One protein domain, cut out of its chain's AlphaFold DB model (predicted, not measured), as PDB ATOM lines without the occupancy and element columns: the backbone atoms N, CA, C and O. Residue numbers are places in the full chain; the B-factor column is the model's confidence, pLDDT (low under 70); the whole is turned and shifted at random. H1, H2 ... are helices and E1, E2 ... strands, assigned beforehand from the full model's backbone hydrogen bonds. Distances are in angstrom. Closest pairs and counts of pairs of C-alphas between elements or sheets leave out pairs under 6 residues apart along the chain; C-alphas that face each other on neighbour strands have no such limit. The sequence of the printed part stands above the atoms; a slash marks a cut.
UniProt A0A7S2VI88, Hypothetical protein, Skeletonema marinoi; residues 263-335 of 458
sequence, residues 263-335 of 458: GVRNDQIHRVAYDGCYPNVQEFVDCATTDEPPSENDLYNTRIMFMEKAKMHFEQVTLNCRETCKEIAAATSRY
ATOM      1  N   GLY A 263     197.846 203.709 342.297       85.81
ATOM      2  CA  GLY A 263     199.291 203.823 342.504       85.81
ATOM      3  C   GLY A 263     200.072 202.510 342.364       85.81
ATOM      4  O   GLY A 263     199.585 201.410 342.610       85.81
ATOM      5  N   VAL A 264     201.346 202.638 341.983       89.50
ATOM      6  CA  VAL A 264     202.257 201.509 341.715       89.50
ATOM      7  C   VAL A 264     202.437 200.572 342.911       89.50
ATOM      8  O   VAL A 264     202.475 199.361 342.725       89.50
ATOM      9  N   ARG A 265     202.494 201.111 344.137       92.19
ATOM     10  CA  ARG A 265     202.599 200.322 345.372       92.19
ATOM     11  C   ARG A 265     201.355 199.463 345.588       92.19
ATOM     12  O   ARG A 265     201.469 198.267 345.831       92.19
ATOM     13  N   ASN A 266     200.172 200.060 345.466       90.56
ATOM     14  CA  ASN A 266     198.911 199.350 345.672       90.56
ATOM     15  C   ASN A 266     198.656 198.309 344.572       90.56
ATOM     16  O   ASN A 266     198.107 197.255 344.873       90.56
ATOM     17  N   ASP A 267     199.105 198.549 343.331       89.38
ATOM     18  CA  ASP A 267     199.107 197.521 342.278       89.38
ATOM     19  C   ASP A 267     199.953 196.304 342.679       89.38
ATOM     20  O   ASP A 267     199.528 195.176 342.455       89.38
ATOM     21  N   GLN A 268     201.110 196.499 343.322       92.38
ATOM     22  CA  GLN A 268     201.916 195.373 343.808       92.38
ATOM     23  C   GLN A 268     201.257 194.631 344.974       92.38
ATOM     24  O   GLN A 268     201.249 193.406 344.973       92.38
ATOM     25  N   ILE A 269     200.665 195.341 345.940       91.00
ATOM     26  CA  ILE A 269     199.938 194.693 347.049       91.00
ATOM     27  C   ILE A 269     198.757 193.877 346.511       91.00
ATOM     28  O   ILE A 269     198.541 192.744 346.928       91.00
ATOM     29  N   HIS A 270     198.030 194.420 345.536       90.44
ATOM     30  CA  HIS A 270     196.960 193.705 344.845       90.44
ATOM     31  C   HIS A 270     197.450 192.427 344.164       90.44
ATOM     32  O   HIS A 270     196.812 191.386 344.282       90.44
ATOM     33  N   ARG A 271     198.596 192.496 343.474       92.50
ATOM     34  CA  ARG A 271     199.220 191.322 342.847       92.50
ATOM     35  C   ARG A 271     199.558 190.253 343.867       92.50
ATOM     36  O   ARG A 271     199.185 189.107 343.678       92.50
ATOM     37  N   VAL A 272     200.180 190.652 344.971       91.75
ATOM     38  CA  VAL A 272     200.507 189.765 346.091       91.75
ATOM     39  C   VAL A 272     199.267 189.076 346.654       91.75
ATOM     40  O   VAL A 272     199.330 187.883 346.935       91.75
ATOM     41  N   ALA A 273     198.148 189.791 346.783       90.38
ATOM     42  CA  ALA A 273     196.907 189.207 347.280       90.38
ATOM     43  C   ALA A 273     196.363 188.116 346.338       90.38
ATOM     44  O   ALA A 273     195.998 187.041 346.799       90.38
ATOM     45  N   TYR A 274     196.382 188.342 345.022       91.38
ATOM     46  CA  TYR A 274     196.003 187.308 344.051       91.38
ATOM     47  C   TYR A 274     197.001 186.148 344.032       91.38
ATOM     48  O   TYR A 274     196.609 185.008 344.232       91.38
ATOM     49  N   ASP A 275     198.286 186.431 343.838       89.00
ATOM     50  CA  ASP A 275     199.303 185.397 343.631       89.00
ATOM     51  C   ASP A 275     199.539 184.531 344.876       89.00
ATOM     52  O   ASP A 275     199.995 183.393 344.752       89.00
ATOM     53  N   GLY A 276     199.298 185.088 346.067       86.38
ATOM     54  CA  GLY A 276     199.554 184.437 347.347       86.38
ATOM     55  C   GLY A 276     198.332 183.831 348.022       86.38
ATOM     56  O   GLY A 276     198.455 182.764 348.613       86.38
ATOM     57  N   CYS A 277     197.177 184.502 347.961       90.12
ATOM     58  CA  CYS A 277     196.011 184.113 348.757       90.12
ATOM     59  C   CYS A 277     194.901 183.433 347.954       90.12
ATOM     60  O   CYS A 277     194.218 182.570 348.493       90.12
ATOM     61  N   TYR A 278     194.670 183.847 346.705       89.06
ATOM     62  CA  TYR A 278     193.567 183.336 345.880       89.06
ATOM     63  C   TYR A 278     193.863 183.514 344.376       89.06
ATOM     64  O   TYR A 278     193.244 184.334 343.691       89.06
ATOM     65  N   PRO A 279     194.802 182.742 343.809       88.56
ATOM     66  CA  PRO A 279     195.223 182.881 342.413       88.56
ATOM     67  C   PRO A 279     194.105 182.579 341.411       88.56
ATOM     68  O   PRO A 279     194.186 182.953 340.245       88.56
ATOM     69  N   ASN A 280     193.032 181.906 341.822       94.25
ATOM     70  CA  ASN A 280     191.906 181.614 340.948       94.25
ATOM     71  C   ASN A 280     190.569 181.639 341.699       94.25
ATOM     72  O   ASN A 280     190.508 181.851 342.908       94.25
ATOM     73  N   VAL A 281     189.479 181.483 340.943       96.00
ATOM     74  CA  VAL A 281     188.116 181.603 341.481       96.00
ATOM     75  C   VAL A 281     187.811 180.468 342.457       96.00
ATOM     76  O   VAL A 281     187.171 180.725 343.471       96.00
ATOM     77  N   GLN A 282     188.272 179.245 342.179       96.88
ATOM     78  CA  GLN A 282     188.047 178.108 343.073       96.88
ATOM     79  C   GLN A 282     188.722 178.326 344.431       96.88
ATOM     80  O   GLN A 282     188.052 178.260 345.453       96.88
ATOM     81  N   GLU A 283     190.006 178.690 344.439       95.00
ATOM     82  CA  GLU A 283     190.754 178.924 345.681       95.00
ATOM     83  C   GLU A 283     190.173 180.085 346.498       95.00
ATOM     84  O   GLU A 283     190.114 180.010 347.725       95.00
ATOM     85  N   PHE A 284     189.662 181.131 345.834       95.69
ATOM     86  CA  PHE A 284     188.890 182.165 346.523       95.69
ATOM     87  C   PHE A 284     187.662 181.577 347.232       95.69
ATOM     88  O   PHE A 284     187.417 181.907 348.390       95.69
ATOM     89  N   VAL A 285     186.872 180.749 346.544       96.38
ATOM     90  CA  VAL A 285     185.646 180.179 347.114       96.38
ATOM     91  C   VAL A 285     185.968 179.264 348.288       96.38
ATOM     92  O   VAL A 285     185.343 179.402 349.338       96.38
ATOM     93  N   ASP A 286     186.965 178.393 348.143       95.19
ATOM     94  CA  ASP A 286     187.409 177.495 349.210       95.19
ATOM     95  C   ASP A 286     187.826 178.304 350.447       95.19
ATOM     96  O   ASP A 286     187.378 178.027 351.557       95.19
ATOM     97  N   CYS A 287     188.587 179.385 350.239       94.31
ATOM     98  CA  CYS A 287     189.023 180.322 351.277       94.31
ATOM     99  C   CYS A 287     187.871 181.130 351.911       94.31
ATOM    100  O   CYS A 287     187.888 181.421 353.109       94.31
ATOM    101  N   ALA A 288     186.864 181.515 351.127       94.44
ATOM    102  CA  ALA A 288     185.739 182.328 351.587       94.44
ATOM    103  C   ALA A 288     184.676 181.525 352.351       94.44
ATOM    104  O   ALA A 288     183.890 182.115 353.091       94.44
ATOM    105  N   THR A 289     184.627 180.207 352.151       94.12
ATOM    106  CA  THR A 289     183.550 179.339 352.661       94.12
ATOM    107  C   THR A 289     184.003 178.365 353.739       94.12
ATOM    108  O   THR A 289     183.173 177.702 354.353       94.12
ATOM    109  N   THR A 290     185.302 178.310 354.021       92.38
ATOM    110  CA  THR A 290     185.837 177.570 355.162       92.38
ATOM    111  C   THR A 290     185.470 178.249 356.490       92.38
ATOM    112  O   THR A 290     185.787 179.416 356.745       92.38
ATOM    113  N   ASP A 291     184.823 177.480 357.366       89.75
ATOM    114  CA  ASP A 291     184.479 177.901 358.729       89.75
ATOM    115  C   ASP A 291     185.666 177.813 359.698       89.75
ATOM    116  O   ASP A 291     185.571 178.255 360.845       89.75
ATOM    117  N   GLU A 292     186.807 177.271 359.257       88.88
ATOM    118  CA  GLU A 292     187.975 177.150 360.122       88.88
ATOM    119  C   GLU A 292     188.469 178.546 360.564       88.88
ATOM    120  O   GLU A 292     188.432 179.522 359.790       88.88
ATOM    121  N   PRO A 293     188.914 178.687 361.823       82.12
ATOM    122  CA  PRO A 293     189.511 179.931 362.286       82.12
ATOM    123  C   PRO A 293     190.811 180.217 361.515       82.12
ATOM    124  O   PRO A 293     191.466 179.276 361.060       82.12
ATOM    125  N   PRO A 294     191.213 181.495 361.376       82.81
ATOM    126  CA  PRO A 294     192.504 181.829 360.790       82.81
ATOM    127  C   PRO A 294     193.644 181.117 361.526       82.81
ATOM    128  O   PRO A 294     193.726 181.186 362.754       82.81
ATOM    129  N   SER A 295     194.513 180.441 360.782       84.12
ATOM    130  CA  SER A 295     195.722 179.799 361.304       84.12
ATOM    131  C   SER A 295     196.964 180.634 360.972       84.12
ATOM    132  O   SER A 295     196.933 181.449 360.053       84.12
ATOM    133  N   GLU A 296     198.090 180.431 361.668       79.00
ATOM    134  CA  GLU A 296     199.360 181.090 361.297       79.00
ATOM    135  C   GLU A 296     199.794 180.764 359.855       79.00
ATOM    136  O   GLU A 296     200.459 181.577 359.214       79.00
ATOM    137  N   ASN A 297     199.354 179.621 359.314       84.75
ATOM    138  CA  ASN A 297     199.596 179.236 357.924       84.75
ATOM    139  C   ASN A 297     198.802 180.088 356.914       84.75
ATOM    140  O   ASN A 297     199.105 180.037 355.724       84.75
ATOM    141  N   ASP A 298     197.836 180.895 357.366       88.12
ATOM    142  CA  ASP A 298     197.070 181.816 356.515       88.12
ATOM    143  C   ASP A 298     197.797 183.159 356.297       88.12
ATOM    144  O   ASP A 298     197.297 184.025 355.570       88.12
ATOM    145  N   LEU A 299     198.965 183.359 356.926       92.62
ATOM    146  CA  LEU A 299     199.792 184.548 356.738       92.62
ATOM    147  C   LEU A 299     200.706 184.396 355.517       92.62
ATOM    148  O   LEU A 299     201.720 183.697 355.547       92.62
ATOM    149  N   TYR A 300     200.408 185.143 354.459       93.44
ATOM    150  CA  TYR A 300     201.278 185.262 353.298       93.44
ATOM    151  C   TYR A 300     202.267 186.412 353.480       93.44
ATOM    152  O   TYR A 300     201.909 187.589 353.403       93.44
ATOM    153  N   ASN A 301     203.529 186.063 353.723       95.12
ATOM    154  CA  ASN A 301     204.631 187.009 353.868       95.12
ATOM    155  C   ASN A 301     205.426 187.096 352.565       95.12
ATOM    156  O   ASN A 301     205.944 186.092 352.078       95.12
ATOM    157  N   THR A 302     205.575 188.298 352.015       95.75
ATOM    158  CA  THR A 302     206.395 188.507 350.820       95.75
ATOM    159  C   THR A 302     206.992 189.905 350.768       95.75
ATOM    160  O   THR A 302     206.584 190.814 351.487       95.75
ATOM    161  N   ARG A 303     207.954 190.096 349.865       96.75
ATOM    162  CA  ARG A 303     208.574 191.389 349.599       96.75
ATOM    163  C   ARG A 303     208.100 191.912 348.252       96.75
ATOM    164  O   ARG A 303     208.366 191.297 347.223       96.75
ATOM    165  N   ILE A 304     207.471 193.082 348.247       95.88
ATOM    166  CA  ILE A 304     207.125 193.784 347.010       95.88
ATOM    167  C   ILE A 304     208.236 194.737 346.585       95.88
ATOM    168  O   ILE A 304     209.010 195.245 347.404       95.88
ATOM    169  N   MET A 305     208.287 194.997 345.281       95.88
ATOM    170  CA  MET A 305     209.185 195.965 344.666       95.88
ATOM    171  C   MET A 305     208.390 196.842 343.704       95.88
ATOM    172  O   MET A 305     207.657 196.334 342.858       95.88
ATOM    173  N   PHE A 306     208.547 198.159 343.808       94.31
ATOM    174  CA  PHE A 306     207.860 199.108 342.932       94.31
ATOM    175  C   PHE A 306     208.729 200.327 342.621       94.31
ATOM    176  O   PHE A 306     209.642 200.671 343.369       94.31
ATOM    177  N   MET A 307     208.440 200.973 341.490       93.75
ATOM    178  CA  MET A 307     209.140 202.169 341.020       93.75
ATOM    179  C   MET A 307     208.267 203.402 341.237       93.75
ATOM    180  O   MET A 307     207.231 203.535 340.590       93.75
ATOM    181  N   GLU A 308     208.697 204.331 342.086       93.69
ATOM    182  CA  GLU A 308     208.006 205.600 342.325       93.69
ATOM    183  C   GLU A 308     208.985 206.760 342.120       93.69
ATOM    184  O   GLU A 308     210.087 206.761 342.660       93.69
ATOM    185  N   LYS A 309     208.619 207.742 341.280       93.50
ATOM    186  CA  LYS A 309     209.485 208.892 340.933       93.50
ATOM    187  C   LYS A 309     210.911 208.467 340.522       93.50
ATOM    188  O   LYS A 309     211.896 209.044 340.977       93.50
ATOM    189  N   ALA A 310     211.004 207.429 339.682       93.69
ATOM    190  CA  ALA A 310     212.249 206.810 339.208       93.69
ATOM    191  C   ALA A 310     213.162 206.202 340.298       93.69
ATOM    192  O   ALA A 310     214.296 205.828 340.004       93.69
ATOM    193  N   LYS A 311     212.681 206.053 341.536       96.25
ATOM    194  CA  LYS A 311     213.379 205.340 342.611       96.25
ATOM    195  C   LYS A 311     212.764 203.960 342.808       96.25
ATOM    196  O   LYS A 311     211.550 203.795 342.718       96.25
ATOM    197  N   MET A 312     213.619 202.975 343.069       97.06
ATOM    198  CA  MET A 312     213.207 201.613 343.395       97.06
ATOM    199  C   MET A 312     212.941 201.510 344.895       97.06
ATOM    200  O   MET A 312     213.817 201.812 345.705       97.06
ATOM    201  N   HIS A 313     211.740 201.073 345.250       96.88
ATOM    202  CA  HIS A 313     211.306 200.856 346.621       96.88
ATOM    203  C   HIS A 313     211.117 199.368 346.884       96.88
ATOM    204  O   HIS A 313     210.771 198.599 345.985       96.88
ATOM    205  N   PHE A 314     211.330 198.986 348.138       97.56
ATOM    206  CA  PHE A 314     211.113 197.639 348.630       97.56
ATOM    207  C   PHE A 314     210.327 197.695 349.923       97.56
ATOM    208  O   PHE A 314     210.618 198.525 350.782       97.56
ATOM    209  N   GLU A 315     209.392 196.774 350.079       97.25
ATOM    210  CA  GLU A 315     208.543 196.723 351.258       97.25
ATOM    211  C   GLU A 315     208.186 195.276 351.584       97.25
ATOM    212  O   GLU A 315     207.930 194.484 350.678       97.25
ATOM    213  N   GLN A 316     208.211 194.933 352.871       97.62
ATOM    214  CA  GLN A 316     207.685 193.660 353.353       97.62
ATOM    215  C   GLN A 316     206.182 193.801 353.556       97.62
ATOM    216  O   GLN A 316     205.728 194.755 354.183       97.62
ATOM    217  N   VAL A 317     205.426 192.854 353.018       95.81
ATOM    218  CA  VAL A 317     203.971 192.807 353.097       95.81
ATOM    219  C   VAL A 317     203.580 191.468 353.699       95.81
ATOM    220  O   VAL A 317     204.026 190.416 353.242       95.81
ATOM    221  N   THR A 318     202.718 191.529 354.705       95.25
ATOM    222  CA  THR A 318     202.074 190.370 355.315       95.25
ATOM    223  C   THR A 318     200.582 190.488 355.057       95.25
ATOM    224  O   THR A 318     199.985 191.507 355.402       95.25
ATOM    225  N   LEU A 319     199.985 189.473 354.435       93.06
ATOM    226  CA  LEU A 319     198.543 189.395 354.213       93.06
ATOM    227  C   LEU A 319     197.959 188.229 355.000       93.06
ATOM    228  O   LEU A 319     198.467 187.117 354.917       93.06
ATOM    229  N   ASN A 320     196.862 188.473 355.709       93.62
ATOM    230  CA  ASN A 320     196.012 187.410 356.228       93.62
ATOM    231  C   ASN A 320     195.053 186.986 355.110       93.62
ATOM    232  O   ASN A 320     194.088 187.694 354.800       93.62
ATOM    233  N   CYS A 321     195.356 185.868 354.453       92.50
ATOM    234  CA  CYS A 321     194.637 185.442 353.258       92.50
ATOM    235  C   CYS A 321     193.165 185.155 353.547       92.50
ATOM    236  O   CYS A 321     192.294 185.628 352.817       92.50
ATOM    237  N   ARG A 322     192.878 184.480 354.662       92.50
ATOM    238  CA  ARG A 322     191.511 184.145 355.073       92.50
ATOM    239  C   ARG A 322     190.682 185.389 355.375       92.50
ATOM    240  O   ARG A 322     189.546 185.497 354.920       92.50
ATOM    241  N   GLU A 323     191.250 186.343 356.109       93.25
ATOM    242  CA  GLU A 323     190.598 187.632 356.370       93.25
ATOM    243  C   GLU A 323     190.321 188.383 355.063       93.25
ATOM    244  O   GLU A 323     189.194 188.815 354.831       93.25
ATOM    245  N   THR A 324     191.294 188.419 354.152       92.31
ATOM    246  CA  THR A 324     191.137 189.064 352.841       92.31
ATOM    247  C   THR A 324     190.014 188.418 352.015       92.31
ATOM    248  O   THR A 324     189.188 189.128 351.438       92.31
ATOM    249  N   CYS A 325     189.928 187.082 351.977       93.25
ATOM    250  CA  CYS A 325     188.836 186.373 351.300       93.25
ATOM    251  C   CYS A 325     187.477 186.714 351.916       93.25
ATOM    252  O   CYS A 325     186.529 187.002 351.183       93.25
ATOM    253  N   LYS A 326     187.386 186.735 353.254       93.12
ATOM    254  CA  LYS A 326     186.158 187.095 353.977       93.12
ATOM    255  C   LYS A 326     185.738 188.536 353.694       93.12
ATOM    256  O   LYS A 326     184.561 188.777 353.445       93.12
ATOM    257  N   GLU A 327     186.674 189.481 353.639       93.31
ATOM    258  CA  GLU A 327     186.381 190.863 353.244       93.31
ATOM    259  C   GLU A 327     185.885 190.973 351.796       93.31
ATOM    260  O   GLU A 327     185.004 191.778 351.488       93.31
ATOM    261  N   ILE A 328     186.448 190.196 350.867       92.88
ATOM    262  CA  ILE A 328     185.987 190.183 349.471       92.88
ATOM    263  C   ILE A 328     184.580 189.581 349.387       92.88
ATOM    264  O   ILE A 328     183.719 190.157 348.720       92.88
ATOM    265  N   ALA A 329     184.337 188.464 350.078       93.69
ATOM    266  CA  ALA A 329     183.035 187.803 350.141       93.69
ATOM    267  C   ALA A 329     181.964 188.709 350.767       93.69
ATOM    268  O   ALA A 329     180.850 188.791 350.257       93.69
ATOM    269  N   ALA A 330     182.328 189.459 351.809       93.25
ATOM    270  CA  ALA A 330     181.473 190.449 352.456       93.25
ATOM    271  C   ALA A 330     181.351 191.769 351.672       93.25
ATOM    272  O   ALA A 330     180.692 192.694 352.143       93.25
ATOM    273  N   ALA A 331     181.992 191.885 350.502       91.62
ATOM    274  CA  ALA A 331     182.035 193.110 349.710       91.62
ATOM    275  C   ALA A 331     182.499 194.337 350.528       91.62
ATOM    276  O   ALA A 331     181.974 195.439 350.377       91.62
ATOM    277  N   THR A 332     183.511 194.163 351.381       91.69
ATOM    278  CA  THR A 332     184.175 195.235 352.146       91.69
ATOM    279  C   THR A 332     185.617 195.471 351.693       91.69
ATOM    280  O   THR A 332     186.160 196.559 351.899       91.69
ATOM    281  N   SER A 333     186.224 194.499 351.003       89.62
ATOM    282  CA  SER A 333     187.622 194.576 350.579       89.62
ATOM    283  C   SER A 333     187.894 195.687 349.563       89.62
ATOM    284  O   SER A 333     187.208 195.841 348.546       89.62
ATOM    285  N   ARG A 334     188.986 196.426 349.781       84.62
ATOM    286  CA  ARG A 334     189.456 197.476 348.862       84.62
ATOM    287  C   ARG A 334     190.214 196.927 347.651       84.62
ATOM    288  O   ARG A 334     190.349 197.643 346.659       84.62
ATOM    289  N   TYR A 335     190.668 195.673 347.691       82.12
ATOM    290  CA  TYR A 335     191.485 195.083 346.625       82.12
ATOM    291  C   TYR A 335     190.673 194.817 345.347       82.12
ATOM    292  O   TYR A 335     191.146 195.012 344.229       82.12
TER     293      TYR A 335
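AT A GLANCE: This is residues 263 to 335 of the 458 residues of the protein "Hypothetical protein" of Skeletonema marinoi (UniProt A0A7S2VI88). A long two-stranded hairpin, E1 and E2, has the longest helix, H1, running beside it, while H2 and H3 pack crosswise on each other at the end of the hairpin away from its turn. The turn at residues 309 and 310 makes one end of the elongated outline, and the link after H2 makes the other. The printed part has 73 residues, with three named helices and two named strands in the order H1, H2, E1, E2, H3; the sheet, E1 - E2, is antiparallel, and the class is mixed, helices and strands. It is only just compact, close to loose, with a radius of gyration of the C-alphas of 13.3 A, and its C-alphas span 44 by 24 by 19 A.

IN THESE COORDINATES: Find C-alpha 299 at (199.792, 184.548, 356.738); from there strand E1, residues 299 to 308, runs 26.8 A. Strand E2, residues 311 to 320, runs 28.4 A and ends at C-alpha 320, (196.012, 187.410, 356.228). Go back to C-alpha 264 at (202.257, 201.509, 341.715) for helix H1, residues 264 to 277, which is 19.8 A long. Helix H2 is residues 281 to 289, 12.3 A, and helix H3 is residues 321 to 329, 12.2 A.

HOW THE PARTS SIT: Look first at the hairpin of E1 and E2, antiparallel at 158 degrees between their directions, where N 300 and O 319 are 2.8 A apart and N 308 and O 311 are 3.0 A apart, both within hydrogen-bond range. H1 and E1 have 13 pairs of C-alphas within 8 A, the closest being those of Arg 265 and Phe 306, 5.9 A apart. The closest C-alphas of H1 and E2 are those of Ala 273 and Leu 319, at 7.1 A. With residues 273 to 277 alone, H1 touches H3, about perpendicular at 78 degrees; their closest C-alphas, Cys 277 and Cys 321, are 4.9 A apart. Move on to H2, which touches H3 about perpendicular at 86 degrees, with the C-alphas of Ala 288 and Cys 325 closest at 5.1 A. H1 and H2 are close but not clearly touching, with the C-alphas of Cys 277 and Phe 284 closest at 7.7 A. H2 and E2 are apart. In H1, H2 and H3 every O i to N i+4 pair is within hydrogen-bond range.

THE WHOLE: The two C-alphas farthest apart are those of Asp 291 and Ala 310, at 44.6 A. The printed part has no cut and no long link: those from H1 to H2, E1 to E2 and E2 to H3 are tight, and the one from H2 to E1, nine residues, is short. The mean pLDDT of the printed part is 92.0, and no printed residue is under 70.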